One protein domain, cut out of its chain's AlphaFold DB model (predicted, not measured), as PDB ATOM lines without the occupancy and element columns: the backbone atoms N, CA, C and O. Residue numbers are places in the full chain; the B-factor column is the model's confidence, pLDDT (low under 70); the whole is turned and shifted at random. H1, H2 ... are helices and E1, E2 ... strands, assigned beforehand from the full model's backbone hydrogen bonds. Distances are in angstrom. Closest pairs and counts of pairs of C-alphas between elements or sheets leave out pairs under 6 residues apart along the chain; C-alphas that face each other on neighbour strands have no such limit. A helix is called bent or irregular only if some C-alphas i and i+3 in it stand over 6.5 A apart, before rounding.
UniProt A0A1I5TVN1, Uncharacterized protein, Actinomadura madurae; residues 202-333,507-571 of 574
ATOM      1  N   GLY A 202      16.459  41.846 -15.980       63.78
ATOM      2  CA  GLY A 202      16.058  40.637 -15.266       63.78
ATOM      3  C   GLY A 202      16.803  40.554 -13.935       63.78
ATOM      4  O   GLY A 202      17.899  41.104 -13.821       63.78
ATOM      5  N   ALA A 203      16.211  39.900 -12.931       54.50
ATOM      6  CA  ALA A 203      16.955  39.546 -11.727       54.50
ATOM      7  C   ALA A 203      18.102  38.619 -12.147       54.50
ATOM      8  O   ALA A 203      17.866  37.646 -12.859       54.50
ATOM      9  N   ASP A 204      19.326  38.987 -11.767       63.16
ATOM     10  CA  ASP A 204      20.554  38.270 -12.119       63.16
ATOM     11  C   ASP A 204      20.880  38.312 -13.619       63.16
ATOM     12  O   ASP A 204      21.359  37.341 -14.193       63.16
ATOM     13  N   SER A 205      20.652  39.456 -14.278       78.88
ATOM     14  CA  SER A 205      21.249  39.712 -15.596       78.88
ATOM     15  C   SER A 205      22.767  39.899 -15.490       78.88
ATOM     16  O   SER A 205      23.293  40.276 -14.440       78.88
ATOM     17  N   VAL A 206      23.494  39.709 -16.598       82.75
ATOM     18  CA  VAL A 206      24.953  39.935 -16.611       82.75
ATOM     19  C   VAL A 206      25.289  41.370 -16.206       82.75
ATOM     20  O   VAL A 206      26.248  41.611 -15.475       82.75
ATOM     21  N   VAL A 207      24.459  42.332 -16.613       84.81
ATOM     22  CA  VAL A 207      24.650  43.731 -16.228       84.81
ATOM     23  C   VAL A 207      24.473  43.916 -14.721       84.81
ATOM     24  O   VAL A 207      25.252  44.639 -14.107       84.81
ATOM     25  N   ASP A 208      23.475  43.279 -14.106       84.94
ATOM     26  CA  ASP A 208      23.297  43.307 -12.649       84.94
ATOM     27  C   ASP A 208      24.488  42.680 -11.918       84.94
ATOM     28  O   ASP A 208      24.981  43.256 -10.948       84.94
ATOM     29  N   LEU A 209      24.990  41.545 -12.408       88.31
ATOM     30  CA  LEU A 209      26.155  40.871 -11.840       88.31
ATOM     31  C   LEU A 209      27.397  41.770 -11.876       88.31
ATOM     32  O   LEU A 209      28.061  41.943 -10.851       88.31
ATOM     33  N   LEU A 210      27.685  42.411 -13.013       87.31
ATOM     34  CA  LEU A 210      28.817  43.334 -13.132       87.31
ATOM     35  C   LEU A 210      28.638  44.591 -12.272       87.31
ATOM     36  O   LEU A 210      29.582  45.011 -11.605       87.31
ATOM     37  N   VAL A 211      27.426  45.154 -12.210       87.50
ATOM     38  CA  VAL A 211      27.115  46.301 -11.340       87.50
ATOM     39  C   VAL A 211      27.292  45.950  -9.860       87.50
ATOM     40  O   VAL A 211      27.785  46.781  -9.105       87.50
ATOM     41  N   ARG A 212      26.957  44.724  -9.435       87.62
ATOM     42  CA  ARG A 212      27.204  44.236  -8.062       87.62
ATOM     43  C   ARG A 212      28.669  43.868  -7.806       87.62
ATOM     44  O   ARG A 212      29.077  43.779  -6.651       87.62
ATOM     45  N   THR A 213      29.453  43.619  -8.854       89.19
ATOM     46  CA  THR A 213      30.877  43.251  -8.755       89.19
ATOM     47  C   THR A 213      31.774  44.482  -8.675       89.19
ATOM     48  O   THR A 213      32.742  44.478  -7.922       89.19
ATOM     49  N   ALA A 214      31.434  45.561  -9.385       88.81
ATOM     50  CA  ALA A 214      32.248  46.775  -9.433       88.81
ATOM     51  C   ALA A 214      32.581  47.384  -8.057       88.81
ATOM     52  O   ALA A 214      33.754  47.697  -7.841       88.81
ATOM     53  N   PRO A 215      31.629  47.481  -7.100       89.25
ATOM     54  CA  PRO A 215      31.896  48.008  -5.766       89.25
ATOM     55  C   PRO A 215      33.032  47.287  -5.033       89.25
ATOM     56  O   PRO A 215      33.789  47.930  -4.315       89.25
ATOM     57  N   LEU A 216      33.189  45.975  -5.260       89.19
ATOM     58  CA  LEU A 216      34.229  45.157  -4.624       89.19
ATOM     59  C   LEU A 216      35.647  45.579  -5.031       89.19
ATOM     60  O   LEU A 216      36.587  45.373  -4.272       89.19
ATOM     61  N   VAL A 217      35.793  46.165  -6.223       87.56
ATOM     62  CA  VAL A 217      37.069  46.658  -6.757       87.56
ATOM     63  C   VAL A 217      37.244  48.141  -6.422       87.56
ATOM     64  O   VAL A 217      38.298  48.544  -5.936       87.56
ATOM     65  N   THR A 218      36.193  48.952  -6.601       88.50
ATOM     66  CA  THR A 218      36.264  50.417  -6.438       88.50
ATOM     67  C   THR A 218      36.628  50.867  -5.026       88.50
ATOM     68  O   THR A 218      37.205  51.936  -4.869       88.50
ATOM     69  N   THR A 219      36.318  50.077  -3.989       88.19
ATOM     70  CA  THR A 219      36.664  50.411  -2.592       88.19
ATOM     71  C   THR A 219      38.176  50.519  -2.358       88.19
ATOM     72  O   THR A 219      38.599  51.166  -1.405       88.19
ATOM     73  N   PHE A 220      38.992  49.912  -3.223       87.44
ATOM     74  CA  PHE A 220      40.451  49.861  -3.091       87.44
ATOM     75  C   PHE A 220      41.182  50.808  -4.054       87.44
ATOM     76  O   PHE A 220      42.412  50.855  -4.067       87.44
ATOM     77  N   GLU A 221      40.447  51.579  -4.854       87.69
ATOM     78  CA  GLU A 221      41.005  52.523  -5.820       87.69
ATOM     79  C   GLU A 221      41.044  53.944  -5.251       87.69
ATOM     80  O   GLU A 221      40.167  54.352  -4.491       87.69
ATOM     81  N   ARG A 222      42.063  54.721  -5.638       81.06
ATOM     82  CA  ARG A 222      42.178  56.134  -5.235       81.06
ATOM     83  C   ARG A 222      41.192  57.038  -5.977       81.06
ATOM     84  O   ARG A 222      40.598  57.897  -5.342       81.06
ATOM     85  N   ASP A 223      41.006  56.795  -7.275       81.88
ATOM     86  CA  ASP A 223      40.112  57.551  -8.161       81.88
ATOM     87  C   ASP A 223      39.284  56.573  -9.018       81.88
ATOM     88  O   ASP A 223      39.638  56.292 -10.167       81.88
ATOM     89  N   PRO A 224      38.218  55.970  -8.459       78.75
ATOM     90  CA  PRO A 224      37.455  54.942  -9.151       78.75
ATOM     91  C   PRO A 224      36.662  55.519 -10.327       78.75
ATOM     92  O   PRO A 224      35.786  56.369 -10.155       78.75
ATOM     93  N   GLU A 225      36.898  54.991 -11.527       77.94
ATOM     94  CA  GLU A 225      36.064  55.305 -12.688       77.94
ATOM     95  C   GLU A 225      34.743  54.508 -12.611       77.94
ATOM     96  O   GLU A 225      34.771  53.274 -12.460       77.94
ATOM     97  N   PRO A 226      33.569  55.167 -12.677       76.88
ATOM     98  CA  PRO A 226      32.285  54.482 -12.611       76.88
ATOM     99  C   PRO A 226      32.023  53.686 -13.893       76.88
ATOM    100  O   PRO A 226      32.238  54.169 -15.002       76.88
ATOM    101  N   LEU A 227      31.481  52.475 -13.752       76.81
ATOM    102  CA  LEU A 227      31.042  51.699 -14.912       76.81
ATOM    103  C   LEU A 227      29.876  52.394 -15.639       76.81
ATOM    104  O   LEU A 227      28.999  52.981 -14.994       76.81
ATOM    105  N   PRO A 228      29.773  52.252 -16.974       75.44
ATOM    106  CA  PRO A 228      28.795  52.988 -17.778       75.44
ATOM    107  C   PRO A 228      27.336  52.532 -17.578       75.44
ATOM    108  O   PRO A 228      26.414  53.139 -18.130       75.44
ATOM    109  N   PHE A 229      27.092  51.474 -16.797       79.00
ATOM    110  CA  PHE A 229      25.799  50.795 -16.730       79.00
ATOM    111  C   PHE A 229      24.679  51.590 -16.066       79.00
ATOM    112  O   PHE A 229      23.542  51.472 -16.510       79.00
ATOM    113  N   GLY A 230      24.961  52.404 -15.045       73.50
ATOM    114  CA  GLY A 230      23.921  53.187 -14.362       73.50
ATOM    115  C   GLY A 230      23.279  54.217 -15.296       73.50
ATOM    116  O   GLY A 230      22.072  54.195 -15.539       73.50
ATOM    117  N   ALA A 231      24.111  55.067 -15.906       77.75
ATOM    118  CA  ALA A 231      23.668  56.074 -16.869       77.75
ATOM    119  C   ALA A 231      23.104  55.452 -18.158       77.75
ATOM    120  O   ALA A 231      22.203  56.008 -18.785       77.75
ATOM    121  N   TRP A 232      23.621  54.298 -18.586       84.56
ATOM    122  CA  TRP A 232      23.072  53.578 -19.732       84.56
ATOM    123  C   TRP A 232      21.701  52.948 -19.434       84.56
ATOM    124  O   TRP A 232      20.776  53.179 -20.209       84.56
ATOM    125  N   LYS A 233      21.518  52.246 -18.303       81.69
ATOM    126  CA  LYS A 233      20.222  51.666 -17.900       81.69
ATOM    127  C   LYS A 233      19.150  52.736 -17.740       81.69
ATOM    128  O   LYS A 233      18.030  52.527 -18.194       81.69
ATOM    129  N   ALA A 234      19.492  53.888 -17.160       78.88
ATOM    130  CA  ALA A 234      18.572  55.020 -17.057       78.88
ATOM    131  C   ALA A 234      18.111  55.502 -18.445       78.88
ATOM    132  O   ALA A 234      16.911  55.621 -18.688       78.88
ATOM    133  N   ARG A 235      19.047  55.682 -19.390       81.88
ATOM    134  CA  ARG A 235      18.730  56.062 -20.779       81.88
ATOM    135  C   ARG A 235      17.919  54.996 -21.515       81.88
ATOM    136  O   ARG A 235      16.996  55.343 -22.249       81.88
ATOM    137  N   LEU A 236      18.231  53.715 -21.319       83.31
ATOM    138  CA  LEU A 236      17.484  52.597 -21.899       83.31
ATOM    139  C   LEU A 236      16.053  52.543 -21.351       83.31
ATOM    140  O   LEU A 236      15.110  52.387 -22.125       83.31
ATOM    141  N   ALA A 237      15.875  52.716 -20.041       77.50
ATOM    142  CA  ALA A 237      14.564  52.752 -19.404       77.50
ATOM    143  C   ALA A 237      13.731  53.946 -19.892       77.50
ATOM    144  O   ALA A 237      12.568  53.769 -20.249       77.50
ATOM    145  N   GLU A 238      14.331  55.134 -19.989       81.31
ATOM    146  CA  GLU A 238      13.682  56.337 -20.517       81.31
ATOM    147  C   GLU A 238      13.290  56.175 -21.997       81.31
ATOM    148  O   GLU A 238      12.162  56.475 -22.391       81.31
ATOM    149  N   ALA A 239      14.197  55.656 -22.832       80.62
ATOM    150  CA  ALA A 239      13.924  55.388 -24.242       80.62
ATOM    151  C   ALA A 239      12.822  54.335 -24.425       80.62
ATOM    152  O   ALA A 239      11.931  54.522 -25.254       80.62
ATOM    153  N   SER A 240      12.844  53.279 -23.608       79.50
ATOM    154  CA  SER A 240      11.814  52.237 -23.599       79.50
ATOM    155  C   SER A 240      10.462  52.803 -23.174       79.50
ATOM    156  O   SER A 240       9.484  52.587 -23.876       79.50
ATOM    157  N   GLY A 241      10.407  53.598 -22.100       75.44
ATOM    158  CA  GLY A 241       9.168  54.194 -21.590       75.44
ATOM    159  C   GLY A 241       8.500  55.184 -22.549       75.44
ATOM    160  O   GLY A 241       7.286  55.364 -22.496       75.44
ATOM    161  N   ARG A 242       9.259  55.796 -23.470       80.81
ATOM    162  CA  ARG A 242       8.698  56.650 -24.532       80.81
ATOM    163  C   ARG A 242       8.018  55.873 -25.659       80.81
ATOM    164  O   ARG A 242       7.178  56.442 -26.350       80.81
ATOM    165  N   GLN A 243       8.409  54.621 -25.900       78.00
ATOM    166  CA  GLN A 243       8.031  53.885 -27.116       78.00
ATOM    167  C   GLN A 243       7.294  52.567 -26.852       78.00
ATOM    168  O   GLN A 243       6.648  52.037 -27.758       78.00
ATOM    169  N   ALA A 244       7.390  52.030 -25.639       86.50
ATOM    170  CA  ALA A 244       6.859  50.737 -25.244       86.50
ATOM    171  C   ALA A 244       6.497  50.722 -23.747       86.50
ATOM    172  O   ALA A 244       6.827  51.626 -22.983       86.50
ATOM    173  N   THR A 245       5.792  49.683 -23.319       89.00
ATOM    174  CA  THR A 245       5.425  49.446 -21.920       89.00
ATOM    175  C   THR A 245       5.879  48.052 -21.520       89.00
ATOM    176  O   THR A 245       5.664  47.093 -22.256       89.00
ATOM    177  N   TYR A 246       6.520  47.935 -20.360       91.06
ATOM    178  CA  TYR A 246       6.877  46.637 -19.797       91.06
ATOM    179  C   TYR A 246       5.619  45.843 -19.438       91.06
ATOM    180  O   TYR A 246       4.696  46.400 -18.839       91.06
ATOM    181  N   LEU A 247       5.602  44.543 -19.735       92.88
ATOM    182  CA  LEU A 247       4.493  43.651 -19.403       92.88
ATOM    183  C   LEU A 247       4.142  43.751 -17.917       92.88
ATOM    184  O   LEU A 247       2.978  43.932 -17.589       92.88
ATOM    185  N   GLY A 248       5.131  43.732 -17.018       92.31
ATOM    186  CA  GLY A 248       4.879  43.854 -15.579       92.31
ATOM    187  C   GLY A 248       4.145  45.148 -15.205       92.31
ATOM    188  O   GLY A 248       3.218  45.121 -14.403       92.31
ATOM    189  N   VAL A 249       4.492  46.271 -15.844       92.50
ATOM    190  CA  VAL A 249       3.818  47.563 -15.628       92.50
ATOM    191  C   VAL A 249       2.389  47.533 -16.168       92.50
ATOM    192  O   VAL A 249       1.478  48.021 -15.502       92.50
ATOM    193  N   ALA A 250       2.176  46.936 -17.343       93.88
ATOM    194  CA  ALA A 250       0.841  46.763 -17.912       93.88
ATOM    195  C   ALA A 250      -0.056  45.889 -17.017       93.88
ATOM    196  O   ALA A 250      -1.190  46.268 -16.734       93.88
ATOM    197  N   LEU A 251       0.466  44.763 -16.517       96.19
ATOM    198  CA  LEU A 251      -0.255  43.859 -15.617       96.19
ATOM    199  C   LEU A 251      -0.601  44.542 -14.290       96.19
ATOM    200  O   LEU A 251      -1.750  44.480 -13.867       96.19
ATOM    201  N   LEU A 252       0.354  45.248 -13.671       95.69
ATOM    202  CA  LEU A 252       0.127  45.998 -12.429       95.69
ATOM    203  C   LEU A 252      -0.917  47.107 -12.610       95.69
ATOM    204  O   LEU A 252      -1.786  47.288 -11.756       95.69
ATOM    205  N   ARG A 253      -0.853  47.839 -13.731       95.19
ATOM    206  CA  ARG A 253      -1.845  48.865 -14.071       95.19
ATOM    207  C   ARG A 253      -3.234  48.253 -14.204       95.19
ATOM    208  O   ARG A 253      -4.177  48.764 -13.604       95.19
ATOM    209  N   TRP A 254      -3.352  47.171 -14.972       96.12
ATOM    210  CA  TRP A 254      -4.620  46.476 -15.158       96.12
ATOM    211  C   TRP A 254      -5.157  45.931 -13.832       96.12
ATOM    212  O   TRP A 254      -6.306  46.203 -13.508       96.12
ATOM    213  N   GLN A 255      -4.326  45.260 -13.027       95.31
ATOM    214  CA  GLN A 255      -4.687  44.712 -11.713       95.31
ATOM    215  C   GLN A 255      -5.235  45.793 -10.776       95.31
ATOM    216  O   GLN A 255      -6.300  45.621 -10.189       95.31
ATOM    217  N   SER A 256      -4.549  46.936 -10.679       94.44
ATOM    218  CA  SER A 256      -4.990  48.075  -9.863       94.44
ATOM    219  C   SER A 256      -6.357  48.614 -10.311       94.44
ATOM    220  O   SER A 256      -7.257  48.841  -9.498       94.44
ATOM    221  N   LEU A 257      -6.558  48.763 -11.626       93.94
ATOM    222  CA  LEU A 257      -7.832  49.212 -12.192       93.94
ATOM    223  C   LEU A 257      -8.943  48.160 -12.087       93.94
ATOM    224  O   LEU A 257     -10.104  48.530 -11.967       93.94
ATOM    225  N   TYR A 258      -8.619  46.872 -12.168       93.12
ATOM    226  CA  TYR A 258      -9.588  45.782 -12.102       93.12
ATOM    227  C   TYR A 258     -10.093  45.578 -10.672       93.12
ATOM    228  O   TYR A 258     -11.303  45.634 -10.448       93.12
ATOM    229  N   ASN A 259      -9.183  45.445  -9.702       94.31
ATOM    230  CA  ASN A 259      -9.526  45.210  -8.296       94.31
ATOM    231  C   ASN A 259     -10.281  46.409  -7.693       94.31
ATOM    232  O   ASN A 259     -11.214  46.242  -6.920       94.31
ATOM    233  N   SER A 260      -9.977  47.641  -8.121       92.88
ATOM    234  CA  SER A 260     -10.706  48.834  -7.653       92.88
ATOM    235  C   SER A 260     -12.158  48.937  -8.145       92.88
ATOM    236  O   SER A 260     -12.925  49.730  -7.599       92.88
ATOM    237  N   ARG A 261     -12.570  48.152  -9.154       91.31
ATOM    238  CA  ARG A 261     -13.950  48.164  -9.684       91.31
ATOM    239  C   ARG A 261     -14.935  47.363  -8.833       91.31
ATOM    240  O   ARG A 261     -16.140  47.552  -8.999       91.31
ATOM    241  N   SER A 262     -14.458  46.459  -7.978       80.25
ATOM    242  CA  SER A 262     -15.300  45.565  -7.181       80.25
ATOM    243  C   SER A 262     -14.957  45.692  -5.697       80.25
ATOM    244  O   SER A 262     -13.792  45.587  -5.339       80.25
ATOM    245  N   PRO A 263     -15.943  45.871  -4.803       81.50
ATOM    246  CA  PRO A 263     -15.705  45.826  -3.360       81.50
ATOM    247  C   PRO A 263     -15.494  44.393  -2.828       81.50
ATOM    248  O   PRO A 263     -15.159  44.217  -1.659       81.50
ATOM    249  N   ASP A 264     -15.727  43.368  -3.654       87.38
ATOM    250  CA  ASP A 264     -15.542  41.960  -3.298       87.38
ATOM    251  C   ASP A 264     -14.089  41.514  -3.518       87.38
ATOM    252  O   ASP A 264     -13.678  41.267  -4.652       87.38
ATOM    253  N   LEU A 265     -13.350  41.342  -2.419       86.31
ATOM    254  CA  LEU A 265     -11.955  40.883  -2.412       86.31
ATOM    255  C   LEU A 265     -11.775  39.472  -2.993       86.31
ATOM    256  O   LEU A 265     -10.677  39.113  -3.410       86.31
ATOM    257  N   SER A 266     -12.825  38.644  -3.038       85.88
ATOM    258  CA  SER A 266     -12.740  37.315  -3.662       85.88
ATOM    259  C   SER A 266     -12.665  37.381  -5.192       85.88
ATOM    260  O   SER A 266     -12.291  36.403  -5.847       85.88
ATOM    261  N   ALA A 267     -12.997  38.541  -5.764       85.62
ATOM    262  CA  ALA A 267     -12.856  38.828  -7.182       85.62
ATOM    263  C   ALA A 267     -11.486  39.425  -7.541       85.62
ATOM    264  O   ALA A 267     -11.212  39.563  -8.733       85.62
ATOM    265  N   ASP A 268     -10.639  39.747  -6.558       92.25
ATOM    266  CA  ASP A 268      -9.329  40.343  -6.809       92.25
ATOM    267  C   ASP A 268      -8.405  39.379  -7.558       92.25
ATOM    268  O   ASP A 268      -8.368  38.168  -7.308       92.25
ATOM    269  N   ALA A 269      -7.618  39.943  -8.468       93.69
ATOM    270  CA  ALA A 269      -6.530  39.257  -9.144       93.69
ATOM    271  C   ALA A 269      -5.178  39.721  -8.585       93.69
ATOM    272  O   ALA A 269      -4.981  40.908  -8.320       93.69
ATOM    273  N   ASP A 270      -4.232  38.793  -8.456       95.31
ATOM    274  CA  ASP A 270      -2.814  39.067  -8.211       95.31
ATOM    275  C   ASP A 270      -1.994  38.438  -9.341       95.31
ATOM    276  O   ASP A 270      -1.741  37.229  -9.344       95.31
ATOM    277  N   LEU A 271      -1.644  39.244 -10.349       95.81
ATOM    278  CA  LEU A 271      -0.948  38.776 -11.546       95.81
ATOM    279  C   LEU A 271       0.557  38.767 -11.296       95.81
ATOM    280  O   LEU A 271       1.197  39.816 -11.205       95.81
ATOM    281  N   ARG A 272       1.142  37.571 -11.236       94.38
ATOM    282  CA  ARG A 272       2.567  37.380 -10.960       94.38
ATOM    283  C   ARG A 272       3.313  37.009 -12.234       94.38
ATOM    284  O   ARG A 272       3.250  35.849 -12.645       94.38
ATOM    285  N   PRO A 273       4.015  37.957 -12.881       91.44
ATOM    286  CA  PRO A 273       4.873  37.613 -13.999       91.44
ATOM    287  C   PRO A 273       5.987  36.675 -13.529       91.44
ATOM    288  O   PRO A 273       6.678  36.962 -12.551       91.44
ATOM    289  N   GLY A 274       6.166  35.566 -14.243       86.25
ATOM    290  CA  GLY A 274       7.282  34.652 -14.042       86.25
ATOM    291  C   GLY A 274       8.635  35.325 -14.325       86.25
ATOM    292  O   GLY A 274       8.686  36.448 -14.845       86.25
ATOM    293  N   PRO A 275       9.754  34.651 -14.008       81.06
ATOM    294  CA  PRO A 275      11.096  35.197 -14.200       81.06
ATOM    295  C   PRO A 275      11.306  35.734 -15.625       81.06
ATOM    296  O   PRO A 275      11.054  35.040 -16.606       81.06
ATOM    297  N   GLY A 276      11.712  37.001 -15.743       77.50
ATOM    298  CA  GLY A 276      11.940  37.678 -17.029       77.50
ATOM    299  C   GLY A 276      10.679  38.084 -17.807       77.50
ATOM    300  O   GLY A 276      10.749  38.990 -18.630       77.50
ATOM    301  N   ALA A 277       9.499  37.521 -17.524       85.88
ATOM    302  CA  ALA A 277       8.268  37.877 -18.241       85.88
ATOM    303  C   ALA A 277       7.904  39.359 -18.046       85.88
ATOM    304  O   ALA A 277       7.494  40.039 -18.985       85.88
ATOM    305  N   GLY A 278       8.120  39.892 -16.838       86.50
ATOM    306  CA  GLY A 278       7.815  41.284 -16.508       86.50
ATOM    307  C   GLY A 278       8.595  42.319 -17.329       86.50
ATOM    308  O   GLY A 278       8.119  43.447 -17.459       86.50
ATOM    309  N   THR A 279       9.747  41.948 -17.903       86.44
ATOM    310  CA  THR A 279      10.622  42.845 -18.678       86.44
ATOM    311  C   THR A 279      10.345  42.808 -20.185       86.44
ATOM    312  O   THR A 279      10.953  43.577 -20.934       86.44
ATOM    313  N   LEU A 280       9.390  41.986 -20.639       88.75
ATOM    314  CA  LEU A 280       8.919  42.000 -22.022       88.75
ATOM    315  C   LEU A 280       8.367  43.386 -22.374       88.75
ATOM    316  O   LEU A 280       7.498  43.908 -21.677       88.75
ATOM    317  N   LEU A 281       8.831  43.963 -23.482       91.06
ATOM    318  CA  LEU A 281       8.278  45.204 -24.012       91.06
ATOM    319  C   LEU A 281       7.069  44.933 -24.912       91.06
ATOM    320  O   LEU A 281       7.140  44.142 -25.851       91.06
ATOM    321  N   LEU A 282       5.987  45.665 -24.667       91.81
ATOM    322  CA  LEU A 282       4.781  45.699 -25.489       91.81
ATOM    323  C   LEU A 282       4.610  47.081 -26.119       91.81
ATOM    324  O   LEU A 282       4.915  48.104 -25.502       91.81
ATOM    325  N   SER A 283       4.074  47.135 -27.336       91.81
ATOM    326  CA  SER A 283       3.594  48.403 -27.891       91.81
ATOM    327  C   SER A 283       2.349  48.897 -27.131       91.81
ATOM    328  O   SER A 283       1.687  48.147 -26.404       91.81
ATOM    329  N   SER A 284       1.974  50.162 -27.328       90.12
ATOM    330  CA  SER A 284       0.729  50.713 -26.766       90.12
ATOM    331  C   SER A 284      -0.524  49.961 -27.258       90.12
ATOM    332  O   SER A 284      -1.425  49.644 -26.475       90.12
ATOM    333  N   ALA A 285      -0.557  49.593 -28.546       91.06
ATOM    334  CA  ALA A 285      -1.658  48.828 -29.132       91.06
ATOM    335  C   ALA A 285      -1.744  47.414 -28.538       91.06
ATOM    336  O   ALA A 285      -2.829  46.937 -28.205       91.06
ATOM    337  N   GLN A 286      -0.594  46.770 -28.343       94.56
ATOM    338  CA  GLN A 286      -0.499  45.452 -27.718       94.56
ATOM    339  C   GLN A 286      -0.928  45.470 -26.255       94.56
ATOM    340  O   GLN A 286      -1.665  44.587 -25.827       94.56
ATOM    341  N   THR A 287      -0.530  46.504 -25.510       94.38
ATOM    342  CA  THR A 287      -0.960  46.717 -24.121       94.38
ATOM    343  C   THR A 287      -2.481  46.816 -24.040       94.38
ATOM    344  O   THR A 287      -3.107  46.087 -23.279       94.38
ATOM    345  N   SER A 288      -3.087  47.636 -24.903       94.06
ATOM    346  CA  SER A 288      -4.545  47.798 -24.959       94.06
ATOM    347  C   SER A 288      -5.262  46.486 -25.313       94.06
ATOM    348  O   SER A 288      -6.313  46.174 -24.755       94.06
ATOM    349  N   HIS A 289      -4.694  45.688 -26.227       94.31
ATOM    350  CA  HIS A 289      -5.253  44.381 -26.577       94.31
ATOM    351  C   HIS A 289      -5.155  43.384 -25.418       94.31
ATOM    352  O   HIS A 289      -6.116  42.663 -25.155       94.31
ATOM    353  N   LEU A 290      -4.013  43.341 -24.729       96.38
ATOM    354  CA  LEU A 290      -3.813  42.482 -23.564       96.38
ATOM    355  C   LEU A 290      -4.823  42.818 -22.461       96.38
ATOM    356  O   LEU A 290      -5.485  41.916 -21.963       96.38
ATOM    357  N   GLU A 291      -5.004  44.098 -22.138       95.56
ATOM    358  CA  GLU A 291      -5.976  44.552 -21.134       95.56
ATOM    359  C   GLU A 291      -7.407  44.128 -21.488       95.56
ATOM    360  O   GLU A 291      -8.104  43.555 -20.652       95.56
ATOM    361  N   ALA A 292      -7.822  44.300 -22.747       95.00
ATOM    362  CA  ALA A 292      -9.136  43.851 -23.209       95.00
ATOM    363  C   ALA A 292      -9.310  42.323 -23.105       95.00
ATOM    364  O   ALA A 292     -10.405  41.827 -22.829       95.00
ATOM    365  N   ARG A 293      -8.234  41.552 -23.319       95.38
ATOM    366  CA  ARG A 293      -8.246  40.092 -23.152       95.38
ATOM    367  C   ARG A 293      -8.294  39.676 -21.686       95.38
ATOM    368  O   ARG A 293      -9.017  38.735 -21.376       95.38
ATOM    369  N   LEU A 294      -7.589  40.375 -20.801       95.81
ATOM    370  CA  LEU A 294      -7.652  40.143 -19.357       95.81
ATOM    371  C   LEU A 294      -9.044  40.474 -18.800       95.81
ATOM    372  O   LEU A 294      -9.595  39.677 -18.044       95.81
ATOM    373  N   ASP A 295      -9.665  41.569 -19.253       94.44
ATOM    374  CA  ASP A 295     -11.051  41.924 -18.908       94.44
ATOM    375  C   ASP A 295     -12.056  40.834 -19.330       94.44
ATOM    376  O   ASP A 295     -13.042  40.580 -18.629       94.44
ATOM    377  N   ALA A 296     -11.808  40.174 -20.466       93.50
ATOM    378  CA  ALA A 296     -12.622  39.058 -20.939       93.50
ATOM    379  C   ALA A 296     -12.355  37.757 -20.161       93.50
ATOM    380  O   ALA A 296     -13.298  37.021 -19.875       93.50
ATOM    381  N   LEU A 297     -11.092  37.479 -19.816       94.00
ATOM    382  CA  LEU A 297     -10.684  36.275 -19.088       94.00
ATOM    383  C   LEU A 297     -11.139  36.302 -17.623       94.00
ATOM    384  O   LEU A 297     -11.510  35.263 -17.085       94.00
ATOM    385  N   ARG A 298     -11.133  37.488 -16.998       92.69
ATOM    386  CA  ARG A 298     -11.474  37.712 -15.582       92.69
ATOM    387  C   ARG A 298     -10.692  36.790 -14.631       92.69
ATOM    388  O   ARG A 298     -11.315  36.022 -13.892       92.69
ATOM    389  N   PRO A 299      -9.346  36.831 -14.658       92.31
ATOM    390  CA  PRO A 299      -8.529  36.066 -13.719       92.31
ATOM    391  C   PRO A 299      -8.886  36.427 -12.269       92.31
ATOM    392  O   PRO A 299      -9.257  37.564 -11.992       92.31
ATOM    393  N   ARG A 300      -8.781  35.456 -11.354       92.06
ATOM    394  CA  ARG A 300      -9.067  35.626  -9.919       92.06
ATOM    395  C   ARG A 300      -8.014  34.926  -9.077       92.06
ATOM    396  O   ARG A 300      -7.498  33.883  -9.479       92.06
ATOM    397  N   GLY A 301      -7.754  35.470  -7.893       92.31
ATOM    398  CA  GLY A 301      -6.704  34.995  -7.002       92.31
ATOM    399  C   GLY A 301      -5.311  35.239  -7.581       92.31
ATOM    400  O   GLY A 301      -5.116  36.083  -8.456       92.31
ATOM    401  N   THR A 302      -4.325  34.495  -7.087       94.62
ATOM    402  CA  THR A 302      -2.956  34.570  -7.602       94.62
ATOM    403  C   THR A 302      -2.841  33.813  -8.916       94.62
ATOM    404  O   THR A 302      -3.072  32.606  -8.968       94.62
ATOM    405  N   VAL A 303      -2.453  34.521  -9.971       95.12
ATOM    406  CA  VAL A 303      -2.361  33.983 -11.326       95.12
ATOM    407  C   VAL A 303      -0.962  34.216 -11.869       95.12
ATOM    408  O   VAL A 303      -0.496  35.348 -11.972       95.12
ATOM    409  N   GLU A 304      -0.291  33.128 -12.228       95.19
ATOM    410  CA  GLU A 304       1.016  33.193 -12.869       95.19
ATOM    411  C   GLU A 304       0.881  33.673 -14.319       95.19
ATOM    412  O   GLU A 304      -0.024  33.249 -15.047       95.19
ATOM    413  N   VAL A 305       1.794  34.554 -14.732       95.44
ATOM    414  CA  VAL A 305       1.888  35.052 -16.105       95.44
ATOM    415  C   VAL A 305       3.244  34.693 -16.693       95.44
ATOM    416  O   VAL A 305       4.269  35.216 -16.259       95.44
ATOM    417  N   THR A 306       3.271  33.835 -17.707       93.56
ATOM    418  CA  THR A 306       4.512  33.427 -18.376       93.56
ATOM    419  C   THR A 306       4.497  33.807 -19.853       93.56
ATOM    420  O   THR A 306       3.452  34.011 -20.470       93.56
ATOM    421  N   VAL A 307       5.690  33.962 -20.425       90.88
ATOM    422  CA  VAL A 307       5.879  34.267 -21.847       90.88
ATOM    423  C   VAL A 307       6.820  33.203 -22.404       90.88
ATOM    424  O   VAL A 307       8.035  33.344 -22.273       90.88
ATOM    425  N   PRO A 308       6.294  32.122 -23.007       86.56
ATOM    426  CA  PRO A 308       7.115  30.981 -23.417       86.56
ATOM    427  C   PRO A 308       8.190  31.347 -24.441       86.56
ATOM    428  O   PRO A 308       9.254  30.733 -24.489       86.56
ATOM    429  N   ARG A 309       7.886  32.317 -25.310       85.00
ATOM    430  CA  ARG A 309       8.779  32.799 -26.367       85.00
ATOM    431  C   ARG A 309       8.656  34.318 -26.480       85.00
ATOM    432  O   ARG A 309       7.791  34.779 -27.225       85.00
ATOM    433  N   PRO A 310       9.471  35.092 -25.745       82.94
ATOM    434  CA  PRO A 310       9.456  36.542 -25.859       82.94
ATOM    435  C   PRO A 310       9.951  36.959 -27.248       82.94
ATOM    436  O   PRO A 310      11.019  36.541 -27.696       82.94
ATOM    437  N   GLY A 311       9.156  37.770 -27.942       82.25
ATOM    438  CA  GLY A 311       9.524  38.387 -29.217       82.25
ATOM    439  C   GLY A 311       9.774  39.893 -29.085       82.25
ATOM    440  O   GLY A 311       9.525  40.468 -28.025       82.25
ATOM    441  N   PRO A 312      10.194  40.575 -30.164       86.12
ATOM    442  CA  PRO A 312      10.311  42.032 -30.166       86.12
ATOM    443  C   PRO A 312       8.946  42.709 -29.955       86.12
ATOM    444  O   PRO A 312       7.912  42.202 -30.401       86.12
ATOM    445  N   ALA A 313       8.941  43.887 -29.327       86.25
ATOM    446  CA  ALA A 313       7.733  44.697 -29.188       86.25
ATOM    447  C   ALA A 313       7.097  44.980 -30.562       86.25
ATOM    448  O   ALA A 313       7.784  45.352 -31.516       86.25
ATOM    449  N   GLY A 314       5.779  44.813 -30.660       86.94
ATOM    450  CA  GLY A 314       5.026  44.938 -31.910       86.94
ATOM    451  C   GLY A 314       4.963  43.662 -32.761       86.94
ATOM    452  O   GLY A 314       4.181  43.626 -33.707       86.94
ATOM    453  N   ALA A 315       5.716  42.602 -32.443       88.75
ATOM    454  CA  ALA A 315       5.474  41.261 -32.993       88.75
ATOM    455  C   ALA A 315       4.427  40.512 -32.161       88.75
ATOM    456  O   ALA A 315       4.246  40.826 -30.989       88.75
ATOM    457  N   GLU A 316       3.753  39.524 -32.753       92.81
ATOM    458  CA  GLU A 316       2.791  38.685 -32.030       92.81
ATOM    459  C   GLU A 316       3.444  38.051 -30.792       92.81
ATOM    460  O   GLU A 316       4.530  37.478 -30.884       92.81
ATOM    461  N   GLN A 317       2.777  38.162 -29.642       92.19
ATOM    462  CA  GLN A 317       3.227  37.591 -28.375       92.19
ATOM    463  C   GLN A 317       2.211  36.565 -27.885       92.19
ATOM    464  O   GLN A 317       1.003  36.812 -27.893       92.19
ATOM    465  N   ALA A 318       2.705  35.426 -27.411       94.00
ATOM    466  CA  ALA A 318       1.907  34.475 -26.651       94.00
ATOM    467  C   ALA A 318       2.200  34.678 -25.161       94.00
ATOM    468  O   ALA A 318       3.336  34.488 -24.729       94.00
ATOM    469  N   VAL A 319       1.180  35.081 -24.408       94.81
ATOM    470  CA  VAL A 319       1.243  35.281 -22.958       94.81
ATOM    471  C   VAL A 319       0.325  34.254 -22.313       94.81
ATOM    472  O   VAL A 319      -0.871  34.243 -22.592       94.81
ATOM    473  N   ASP A 320       0.862  33.390 -21.464       95.69
ATOM    474  CA  ASP A 320       0.065  32.419 -20.722       95.69
ATOM    475  C   ASP A 320      -0.331  33.033 -19.377       95.69
ATOM    476  O   ASP A 320       0.524  33.453 -18.605       95.69
ATOM    477  N   VAL A 321      -1.635  33.111 -19.108       95.69
ATOM    478  CA  VAL A 321      -2.219  33.712 -17.901       95.69
ATOM    479  C   VAL A 321      -3.009  32.632 -17.173       95.69
ATOM    480  O   VAL A 321      -4.097  32.257 -17.608       95.69
ATOM    481  N   GLY A 322      -2.451  32.074 -16.098       90.81
ATOM    482  CA  GLY A 322      -3.110  31.012 -15.325       90.81
ATOM    483  C   GLY A 322      -3.425  29.759 -16.144       90.81
ATOM    484  O   GLY A 322      -4.493  29.176 -15.988       90.81
ATOM    485  N   GLY A 323      -2.539  29.386 -17.073       88.31
ATOM    486  CA  GLY A 323      -2.744  28.263 -17.994       88.31
ATOM    487  C   GLY A 323      -3.591  28.587 -19.232       88.31
ATOM    488  O   GLY A 323      -3.738  27.734 -20.108       88.31
ATOM    489  N   HIS A 324      -4.115  29.811 -19.359       93.31
ATOM    490  CA  HIS A 324      -4.809  30.266 -20.561       93.31
ATOM    491  C   HIS A 324      -3.875  31.032 -21.491       93.31
ATOM    492  O   HIS A 324      -3.345  32.081 -21.134       93.31
ATOM    493  N   ARG A 325      -3.736  30.545 -22.725       93.94
ATOM    494  CA  ARG A 325      -2.934  31.216 -23.746       93.94
ATOM    495  C   ARG A 325      -3.663  32.432 -24.314       93.94
ATOM    496  O   ARG A 325      -4.652  32.298 -25.035       93.94
ATOM    497  N   VAL A 326      -3.132  33.617 -24.043       94.56
ATOM    498  CA  VAL A 326      -3.571  34.898 -24.601       94.56
ATOM    499  C   VAL A 326      -2.634  35.287 -25.741       94.56
ATOM    500  O   VAL A 326      -1.449  35.545 -25.542       94.56
ATOM    501  N   VAL A 327      -3.167  35.336 -26.964       94.50
ATOM    502  CA  VAL A 327      -2.422  35.829 -28.130       94.50
ATOM    503  C   VAL A 327      -2.613  37.338 -28.233       94.50
ATOM    504  O   VAL A 327      -3.723  37.816 -28.478       94.50
ATOM    505  N   VAL A 328      -1.526  38.081 -28.050       93.62
ATOM    506  CA  VAL A 328      -1.464  39.524 -28.282       93.62
ATOM    507  C   VAL A 328      -0.977  39.733 -29.720       93.62
ATOM    508  O   VAL A 328       0.161  39.373 -30.027       93.62
ATOM    509  N   PRO A 329      -1.812  40.271 -30.625       93.56
ATOM    510  CA  PRO A 329      -1.482  40.355 -32.040       93.56
ATOM    511  C   PRO A 329      -0.299  41.298 -32.292       93.56
ATOM    512  O   PRO A 329       0.026  42.166 -31.476       93.56
ATOM    513  N   ALA A 330       0.337  41.135 -33.450       90.81
ATOM    514  CA  ALA A 330       1.322  42.092 -33.940       90.81
ATOM    515  C   ALA A 330       0.691  43.480 -34.174       90.81
ATOM    516  O   ALA A 330      -0.513  43.597 -34.423       90.81
ATOM    517  N   ASP A 331       1.519  44.525 -34.134       89.31
ATOM    518  CA  ASP A 331       1.103  45.884 -34.470       89.31
ATOM    519  C   ASP A 331       0.504  45.930 -35.880       89.31
ATOM    520  O   ASP A 331       1.004  45.301 -36.821       89.31
ATOM    521  N   ALA A 332      -0.569  46.711 -36.038       85.50
ATOM    522  CA  ALA A 332      -1.178  46.929 -37.339       85.50
ATOM    523  C   ALA A 332      -0.148  47.554 -38.287       85.50
ATOM    524  O   ALA A 332       0.329  48.670 -38.070       85.50
ATOM    525  N   ARG A 333       0.193  46.825 -39.351       83.62
ATOM    526  CA  ARG A 333       1.113  47.319 -40.373       83.62
ATOM    527  C   ARG A 333       0.374  48.250 -41.326       83.62
ATOM    528  O   ARG A 333      -0.767  47.954 -41.712       83.62
ATOM    529  N   SER A 507       6.258  42.145 -50.307       84.12
ATOM    530  CA  SER A 507       7.688  42.463 -50.359       84.12
ATOM    531  C   SER A 507       8.102  43.421 -49.239       84.12
ATOM    532  O   SER A 507       9.155  43.215 -48.634       84.12
ATOM    533  N   LEU A 508       7.271  44.420 -48.925       84.12
ATOM    534  CA  LEU A 508       7.487  45.311 -47.783       84.12
ATOM    535  C   LEU A 508       7.362  44.578 -46.448       84.12
ATOM    536  O   LEU A 508       8.190  44.794 -45.572       84.12
ATOM    537  N   ASP A 509       6.387  43.681 -46.308       86.81
ATOM    538  CA  ASP A 509       6.191  42.885 -45.096       86.81
ATOM    539  C   ASP A 509       7.420  42.020 -44.796       86.81
ATOM    540  O   ASP A 509       7.931  42.034 -43.675       86.81
ATOM    541  N   ARG A 510       7.964  41.340 -45.814       88.62
ATOM    542  CA  ARG A 510       9.211  40.566 -45.679       88.62
ATOM    543  C   ARG A 510      10.405  41.445 -45.317       88.62
ATOM    544  O   ARG A 510      11.207  41.068 -44.465       88.62
ATOM    545  N   PHE A 511      10.526  42.612 -45.951       87.12
ATOM    546  CA  PHE A 511      11.603  43.555 -45.661       87.12
ATOM    547  C   PHE A 511      11.524  44.083 -44.224       87.12
ATOM    548  O   PHE A 511      12.523  44.075 -43.508       87.12
ATOM    549  N   GLN A 512      10.334  44.486 -43.780       87.75
ATOM    550  CA  GLN A 512      10.099  44.962 -42.422       87.75
ATOM    551  C   GLN A 512      10.396  43.872 -41.391       87.75
ATOM    552  O   GLN A 512      11.049  44.149 -40.391       87.75
ATOM    553  N   GLU A 513       9.966  42.631 -41.624       89.00
ATOM    554  CA  GLU A 513      10.275  41.513 -40.727       89.00
ATOM    555  C   GLU A 513      11.775  41.266 -40.603       89.00
ATOM    556  O   GLU A 513      12.276  41.075 -39.494       89.00
ATOM    557  N   GLN A 514      12.501  41.307 -41.720       90.62
ATOM    558  CA  GLN A 514      13.952  41.178 -41.710       90.62
ATOM    559  C   GLN A 514      14.612  42.337 -40.951       90.62
ATOM    560  O   GLN A 514      15.474  42.095 -40.108       90.62
ATOM    561  N   ALA A 515      14.183  43.576 -41.199       89.19
ATOM    562  CA  ALA A 515      14.715  44.762 -40.533       89.19
ATOM    563  C   ALA A 515      14.441  44.756 -39.019       89.19
ATOM    564  O   ALA A 515      15.329  45.072 -38.234       89.19
ATOM    565  N   VAL A 516      13.244  44.342 -38.592       90.44
ATOM    566  CA  VAL A 516      12.879  44.197 -37.174       90.44
ATOM    567  C   VAL A 516      13.729  43.123 -36.494       90.44
ATOM    568  O   VAL A 516      14.239  43.356 -35.399       90.44
ATOM    569  N   ARG A 517      13.938  41.962 -37.135       89.56
ATOM    570  CA  ARG A 517      14.817  40.908 -36.596       89.56
ATOM    571  C   ARG A 517      16.266  41.380 -36.483       89.56
ATOM    572  O   ARG A 517      16.906  41.134 -35.464       89.56
ATOM    573  N   GLU A 518      16.773  42.084 -37.493       90.81
ATOM    574  CA  GLU A 518      18.135  42.627 -37.477       90.81
ATOM    575  C   GLU A 518      18.301  43.716 -36.409       90.81
ATOM    576  O   GLU A 518      19.285  43.703 -35.671       90.81
ATOM    577  N   GLY A 519      17.311  44.603 -36.260       89.94
ATOM    578  CA  GLY A 519      17.262  45.593 -35.185       89.94
ATOM    579  C   GLY A 519      17.298  44.928 -33.809       89.94
ATOM    580  O   GLY A 519      18.136  45.264 -32.976       89.94
ATOM    581  N   PHE A 520      16.477  43.900 -33.588       90.19
ATOM    582  CA  PHE A 520      16.503  43.124 -32.346       90.19
ATOM    583  C   PHE A 520      17.889  42.515 -32.062       90.19
ATOM    584  O   PHE A 520      18.437  42.691 -30.972       90.19
ATOM    585  N   ARG A 521      18.514  41.880 -33.063       89.56
ATOM    586  CA  ARG A 521      19.876  41.321 -32.961       89.56
ATOM    587  C   ARG A 521      20.938  42.373 -32.687       89.56
ATOM    588  O   ARG A 521      21.849  42.142 -31.897       89.56
ATOM    589  N   ARG A 522      20.857  43.525 -33.349       91.25
ATOM    590  CA  ARG A 522      21.764  44.657 -33.128       91.25
ATOM    591  C   ARG A 522      21.629  45.193 -31.704       91.25
ATOM    592  O   ARG A 522      22.643  45.424 -31.058       91.25
ATOM    593  N   GLY A 523      20.401  45.314 -31.200       88.94
ATOM    594  CA  GLY A 523      20.134  45.674 -29.811       88.94
ATOM    595  C   GLY A 523      20.784  44.706 -28.820       88.94
ATOM    596  O   GLY A 523      21.457  45.148 -27.895       88.94
ATOM    597  N   ARG A 524      20.652  43.390 -29.048       88.56
ATOM    598  CA  ARG A 524      21.307  42.359 -28.220       88.56
ATOM    599  C   ARG A 524      22.834  42.463 -28.265       88.56
ATOM    600  O   ARG A 524      23.458  42.521 -27.210       88.56
ATOM    601  N   ARG A 525      23.419  42.534 -29.468       88.75
ATOM    602  CA  ARG A 525      24.876  42.664 -29.669       88.75
ATOM    603  C   ARG A 525      25.454  43.873 -28.947       88.75
ATOM    604  O   ARG A 525      26.444  43.723 -28.248       88.75
ATOM    605  N   LEU A 526      24.785  45.025 -29.029       88.75
ATOM    606  CA  LEU A 526      25.220  46.237 -28.335       88.75
ATOM    607  C   LEU A 526      25.374  46.007 -26.823       88.75
ATOM    608  O   LEU A 526      26.349  46.457 -26.233       88.75
ATOM    609  N   VAL A 527      24.427  45.310 -26.186       87.50
ATOM    610  CA  VAL A 527      24.521  45.020 -24.745       87.50
ATOM    611  C   VAL A 527      25.633  44.027 -24.456       87.50
ATOM    612  O   VAL A 527      26.362  44.232 -23.492       87.50
ATOM    613  N   VAL A 528      25.789  42.989 -25.279       87.56
ATOM    614  CA  VAL A 528      26.878  42.011 -25.133       87.56
ATOM    615  C   VAL A 528      28.237  42.709 -25.213       87.56
ATOM    616  O   VAL A 528      28.999  42.613 -24.259       87.56
ATOM    617  N   GLU A 529      28.489  43.505 -26.254       87.75
ATOM    618  CA  GLU A 529      29.744  44.252 -26.443       87.75
ATOM    619  C   GLU A 529      30.027  45.215 -25.276       87.75
ATOM    620  O   GLU A 529      31.138  45.252 -24.742       87.75
ATOM    621  N   LEU A 530      29.011  45.963 -24.823       87.25
ATOM    622  CA  LEU A 530      29.130  46.843 -23.653       87.25
ATOM    623  C   LEU A 530      29.489  46.062 -22.381       87.25
ATOM    624  O   LEU A 530      30.236  46.551 -21.533       87.25
ATOM    625  N   THR A 531      28.938  44.861 -22.239       87.88
ATOM    626  CA  THR A 531      29.102  44.016 -21.057       87.88
ATOM    627  C   THR A 531      30.458  43.316 -21.042       87.88
ATOM    628  O   THR A 531      31.115  43.292 -20.002       87.88
ATOM    629  N   GLU A 532      30.918  42.820 -22.190       88.12
ATOM    630  CA  GLU A 532      32.258  42.255 -22.369       88.12
ATOM    631  C   GLU A 532      33.337  43.301 -22.093       88.12
ATOM    632  O   GLU A 532      34.213  43.067 -21.259       88.12
ATOM    633  N   GLY A 533      33.217  44.494 -22.688       87.00
ATOM    634  CA  GLY A 533      34.164  45.585 -22.454       87.00
ATOM    635  C   GLY A 533      34.236  45.997 -20.980       87.00
ATOM    636  O   GLY A 533      35.321  46.200 -20.439       87.00
ATOM    637  N   ALA A 534      33.099  46.055 -20.282       87.19
ATOM    638  CA  ALA A 534      33.082  46.354 -18.851       87.19
ATOM    639  C   ALA A 534      33.676  45.224 -17.990       87.19
ATOM    640  O   ALA A 534      34.358  45.497 -17.001       87.19
ATOM    641  N   ALA A 535      33.439  43.958 -18.349       88.56
ATOM    642  CA  ALA A 535      34.033  42.810 -17.667       88.56
ATOM    643  C   ALA A 535      35.561  42.783 -17.840       88.56
ATOM    644  O   ALA A 535      36.288  42.496 -16.888       88.56
ATOM    645  N   GLU A 536      36.063  43.125 -19.028       89.00
ATOM    646  CA  GLU A 536      37.496  43.270 -19.300       89.00
ATOM    647  C   GLU A 536      38.116  44.431 -18.522       89.00
ATOM    648  O   GLU A 536      39.160  44.250 -17.894       89.00
ATOM    649  N   GLN A 537      37.447  45.587 -18.474       88.62
ATOM    650  CA  GLN A 537      37.876  46.724 -17.656       88.62
ATOM    651  C   GLN A 537      37.954  46.353 -16.169       88.62
ATOM    652  O   GLN A 537      38.953  46.649 -15.516       88.62
ATOM    653  N   LEU A 538      36.942  45.663 -15.630       89.31
ATOM    654  CA  LEU A 538      36.957  45.179 -14.244       89.31
ATOM    655  C   LEU A 538      38.095  44.185 -13.992       89.31
ATOM    656  O   LEU A 538      38.774  44.280 -12.969       89.31
ATOM    657  N   ARG A 539      38.338  43.259 -14.927       91.12
ATOM    658  CA  ARG A 539      39.442  42.293 -14.831       91.12
ATOM    659  C   ARG A 539      40.801  42.998 -14.830       91.12
ATOM    660  O   ARG A 539      41.653  42.668 -14.009       91.12
ATOM    661  N   ALA A 540      40.990  43.988 -15.704       89.56
ATOM    662  CA  ALA A 540      42.214  44.782 -15.774       89.56
ATOM    663  C   ALA A 540      42.445  45.598 -14.492       89.56
ATOM    664  O   ALA A 540      43.554  45.596 -13.960       89.56
ATOM    665  N   ARG A 541      41.394  46.228 -13.950       89.44
ATOM    666  CA  ARG A 541      41.442  46.970 -12.676       89.44
ATOM    667  C   ARG A 541      41.806  46.067 -11.501       89.44
ATOM    668  O   ARG A 541      42.714  46.388 -10.740       89.44
ATOM    669  N   CYS A 542      41.171  44.899 -11.408       89.94
ATOM    670  CA  CYS A 542      41.502  43.889 -10.403       89.94
ATOM    671  C   CYS A 542      42.977  43.456 -10.502       89.94
ATOM    672  O   CYS A 542      43.654  43.339  -9.483       89.94
ATOM    673  N   GLY A 543      43.492  43.265 -11.723       88.62
ATOM    674  CA  GLY A 543      44.901  42.941 -11.960       88.62
ATOM    675  C   GLY A 543      45.866  44.068 -11.572       88.62
ATOM    676  O   GLY A 543      46.922  43.793 -11.007       88.62
ATOM    677  N   ALA A 544      45.499  45.328 -11.824       89.75
ATOM    678  CA  ALA A 544      46.323  46.498 -11.509       89.75
ATOM    679  C   ALA A 544      46.469  46.754  -9.999       89.75
ATOM    680  O   ALA A 544      47.519  47.215  -9.556       89.75
ATOM    681  N   LEU A 545      45.441  46.436  -9.202       89.88
ATOM    682  CA  LEU A 545      45.495  46.547  -7.739       89.88
ATOM    683  C   LEU A 545      46.430  45.503  -7.103       89.88
ATOM    684  O   LEU A 545      47.025  45.770  -6.057       89.88
ATOM    685  N   GLY A 546      46.591  44.335  -7.736       86.25
ATOM    686  CA  GLY A 546      47.541  43.295  -7.334       86.25
ATOM    687  C   GLY A 546      47.476  42.967  -5.829       86.25
ATOM    688  O   GLY A 546      46.414  42.578  -5.348       86.25
ATOM    689  N   PRO A 547      48.575  43.126  -5.063       86.00
ATOM    690  CA  PRO A 547      48.617  42.784  -3.638       86.00
ATOM    691  C   PRO A 547      47.794  43.715  -2.733       86.00
ATOM    692  O   PRO A 547      47.610  43.400  -1.561       86.00
ATOM    693  N   ALA A 548      47.309  44.857  -3.238       86.31
ATOM    694  CA  ALA A 548      46.452  45.759  -2.468       86.31
ATOM    695  C   ALA A 548      45.011  45.234  -2.319       86.31
ATOM    696  O   ALA A 548      44.280  45.711  -1.451       86.31
ATOM    697  N   LEU A 549      44.601  44.261  -3.143       90.44
ATOM    698  CA  LEU A 549      43.284  43.634  -3.070       90.44
ATOM    699  C   LEU A 549      43.353  42.346  -2.223       90.44
ATOM    700  O   LEU A 549      44.176  41.476  -2.518       90.44
ATOM    701  N   PRO A 550      42.492  42.167  -1.200       93.69
ATOM    702  CA  PRO A 550      42.440  40.925  -0.435       93.69
ATOM    703  C   PRO A 550      42.198  39.699  -1.337       93.69
ATOM    704  O   PRO A 550      41.348  39.765  -2.232       93.69
ATOM    705  N   PRO A 551      42.879  38.561  -1.098       89.94
ATOM    706  CA  PRO A 551      42.815  37.392  -1.981       89.94
ATOM    707  C   PRO A 551      41.401  36.805  -2.104       89.94
ATOM    708  O   PRO A 551      41.017  36.340  -3.174       89.94
ATOM    709  N   GLU A 552      40.598  36.883  -1.040       92.75
ATOM    710  CA  GLU A 552      39.196  36.445  -1.028       92.75
ATOM    711  C   GLU A 552      38.317  37.297  -1.958       92.75
ATOM    712  O   GLU A 552      37.480  36.768  -2.688       92.75
ATOM    713  N   ILE A 553      38.550  38.615  -1.987       91.56
ATOM    714  CA  ILE A 553      37.834  39.541  -2.872       91.56
ATOM    715  C   ILE A 553      38.262  39.314  -4.322       91.56
ATOM    716  O   ILE A 553      37.410  39.257  -5.207       91.56
ATOM    717  N   ALA A 554      39.562  39.125  -4.570       90.06
ATOM    718  CA  ALA A 554      40.082  38.813  -5.900       90.06
ATOM    719  C   ALA A 554      39.461  37.519  -6.463       90.06
ATOM    720  O   ALA A 554      39.041  37.485  -7.621       90.06
ATOM    721  N   ALA A 555      39.354  36.474  -5.633       91.69
ATOM    722  CA  ALA A 555      38.735  35.205  -6.006       91.69
ATOM    723  C   ALA A 555      37.235  35.351  -6.313       91.69
ATOM    724  O   ALA A 555      36.762  34.828  -7.323       91.69
ATOM    725  N   GLU A 556      36.491  36.099  -5.492       93.56
ATOM    726  CA  GLU A 556      35.060  36.340  -5.711       93.56
ATOM    727  C   GLU A 556      34.797  37.188  -6.966       93.56
ATOM    728  O   GLU A 556      33.893  36.878  -7.743       93.56
ATOM    729  N   VAL A 557      35.606  38.224  -7.216       91.62
ATOM    730  CA  VAL A 557      35.537  39.011  -8.460       91.62
ATOM    731  C   VAL A 557      35.827  38.119  -9.668       91.62
ATOM    732  O   VAL A 557      35.075  38.160 -10.641       91.62
ATOM    733  N   GLY A 558      36.855  37.267  -9.596       92.00
ATOM    734  CA  GLY A 558      37.165  36.281 -10.637       92.00
ATOM    735  C   GLY A 558      35.982  35.357 -10.933       92.00
ATOM    736  O   GLY A 558      35.539  35.278 -12.080       92.00
ATOM    737  N   ARG A 559      35.393  34.757  -9.889       95.12
ATOM    738  CA  ARG A 559      34.214  33.883  -9.997       95.12
ATOM    739  C   ARG A 559      33.042  34.580 -10.692       95.12
ATOM    740  O   ARG A 559      32.452  34.007 -11.604       95.12
ATOM    741  N   ARG A 560      32.714  35.818 -10.299       93.38
ATOM    742  CA  ARG A 560      31.608  36.590 -10.898       93.38
ATOM    743  C   ARG A 560      31.876  36.998 -12.345       93.38
ATOM    744  O   ARG A 560      30.947  37.042 -13.142       93.38
ATOM    745  N   LEU A 561      33.125  37.292 -12.707       92.12
ATOM    746  CA  LEU A 561      33.491  37.591 -14.096       92.12
ATOM    747  C   LEU A 561      33.418  36.346 -14.992       92.12
ATOM    748  O   LEU A 561      33.066  36.459 -16.168       92.12
ATOM    749  N   ASP A 562      33.727  35.170 -14.451       92.12
ATOM    750  CA  ASP A 562      33.584  33.901 -15.168       92.12
ATOM    751  C   ASP A 562      32.110  33.499 -15.308       92.12
ATOM    752  O   ASP A 562      31.688  33.075 -16.384       92.12
ATOM    753  N   GLU A 563      31.302  33.731 -14.271       92.12
ATOM    754  CA  GLU A 563      29.842  33.588 -14.306       92.12
ATOM    755  C   GLU A 563      29.213  34.534 -15.345       92.12
ATOM    756  O   GLU A 563      28.459  34.087 -16.208       92.12
ATOM    757  N   ALA A 564      29.616  35.810 -15.366       87.88
ATOM    758  CA  ALA A 564      29.202  36.775 -16.385       87.88
ATOM    759  C   ALA A 564      29.536  36.295 -17.808       87.88
ATOM    760  O   ALA A 564      28.697  36.375 -18.706       87.88
ATOM    761  N   ARG A 565      30.741  35.753 -18.019       87.75
ATOM    762  CA  ARG A 565      31.158  35.198 -19.315       87.75
ATOM    763  C   ARG A 565      30.331  33.970 -19.706       87.75
ATOM    764  O   ARG A 565      29.943  33.864 -20.866       87.75
ATOM    765  N   ALA A 566      30.055  33.068 -18.764       87.62
ATOM    766  CA  ALA A 566      29.231  31.883 -18.999       87.62
ATOM    767  C   ALA A 566      27.782  32.250 -19.353       87.62
ATOM    768  O   ALA A 566      27.175  31.647 -20.234       87.62
ATOM    769  N   MET A 567      27.232  33.277 -18.708       86.06
ATOM    770  CA  MET A 567      25.906  33.794 -19.034       86.06
ATOM    771  C   MET A 567      25.860  34.423 -20.430       86.06
ATOM    772  O   MET A 567      24.909  34.179 -21.167       86.06
ATOM    773  N   LEU A 568      26.882  35.197 -20.819       84.06
ATOM    774  CA  LEU A 568      26.975  35.772 -22.165       84.06
ATOM    775  C   LEU A 568      27.096  34.689 -23.245       84.06
ATOM    776  O   LEU A 568      26.444  34.804 -24.279       84.06
ATOM    777  N   SER A 569      27.871  33.626 -23.005       83.06
ATOM    778  CA  SER A 569      28.015  32.515 -23.957       83.06
ATOM    779  C   SER A 569      26.780  31.612 -24.037       83.06
ATOM    780  O   SER A 569      26.570  30.961 -25.060       83.06
ATOM    781  N   ALA A 570      25.953  31.581 -22.988       81.75
ATOM    782  CA  ALA A 570      24.674  30.875 -22.968       81.75
ATOM    783  C   ALA A 570      23.540  31.647 -23.663       81.75
ATOM    784  O   ALA A 570      22.488  31.065 -23.943       81.75
ATOM    785  N   LEU A 571      23.724  32.942 -23.957       77.81
ATOM    786  CA  LEU A 571      22.770  33.677 -24.781       77.81
ATOM    787  C   LEU A 571      22.749  33.034 -26.172       77.81
ATOM    788  O   LEU A 571      23.810  32.880 -26.775       77.81
TER     789      LEU A 571
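What this domain is: This is residues 202 to 333 and 507 to 571 of the 574 residues of an uncharacterized protein of Actinomadura madurae (UniProt A0A1I5TVN1). Two lobes make this flat model: a small, strongly twisted sheet of four strands with H3 and H4 over one face, and a bundle of three helices, H1, H5 and H6. H2 runs between the lobes, and the very long H5 continues well past its bundle partners, touching them with residues 528 to 542 alone. The printed part has 197 residues, with six named helices and four named strands that follow along the chain as H1 H2 H3 E1 H4 E2 E3 E4 H5 H6; the sheet, in the order E1 E2 E3 E4, is mixed, and the class is mixed, helices and strands. The whole is loose, with a radius of gyration of the C-alphas of 21.1 A and spans of 64 by 51 by 27 A.

Where its parts are: Begin with the sheet: find E1 at residues 269 to 273, starting at C-alpha 269 (-6.530, 39.257, -9.144), then E2 at 301 to 306, E3 at 317 to 321 and E4 at 324 to 328. H3 is residues 247 to 259, 18.0 A, and H4 is 284 to 297, 19.9 A. H2 spans 229 to 243, 20.8 A, and H1 spans 206 to 218, 18.5 A; H1 is neither bent nor irregular, but only just: C-alphas 212 and 215 are 6.4 A apart. From C-alpha 507 (7.688, 42.463, -50.359), H5 runs 61.7 A to residue 548, with a kink of 25 degrees near residue 542; it is irregular, C-alphas 544 and 547 being 9.0 A apart. H6, residues 551 to 570, 28.5 A, ends at (24.674, 30.875, -22.968).

How they stand to each other: E1 and E2 are parallel, with N 270 and O 301 at 2.9 A; with H4 they form a strand-helix-strand unit, parallel neighbours with a helix between, its crossover left-handed. E2, E3 and E4 form a meander, each the antiparallel neighbour of the one before: look at N 306 and O 320, 2.9 A, and N 321 and O 324, 2.8 A. H3 and H4 are on the same face, making two layers, sheet and helices, at heights over the sheet of 8.2 A and 9.0 A. They touch at a steep tilt of 44 degrees, closest at the C-alphas of Trp 254 and Glu 291, 6.4 A. H2 is close to but not clearly touching H4, the C-alphas of Gln 243 and Ser 284 being 8.0 A apart, and likewise H1, Phe 229 to Val 211, 7.1 A between C-alphas. In the bundle, helices touching at shallow tilts, H1 touches H6, closest C-alphas Val 206 and Ala 564, 5.3 A, and H5, Val 217 and Cys 542, 6.4 A. H5 and H6 form a helical hairpin, opposite ways at 14 degrees, with the C-alphas of Ala 535 and Leu 561 closest, 6.3 A. In H3, H4 and H6 every O i to N i+4 pair is within hydrogen-bond range; H1 has 6 of 9, H2 10 of 11 and H5 35 of 38.

The domain as a whole: The C-alphas of Pro 263 and Pro 547 are farthest apart, 64.4 A. Residues 334 to 506 are not printed; C-alphas 333 and 507 are 12.9 A apart across this cut. Of the links that are printed whole, none is long. Mean pLDDT of the printed part is 88.2, with residues 202 to 204 under 70.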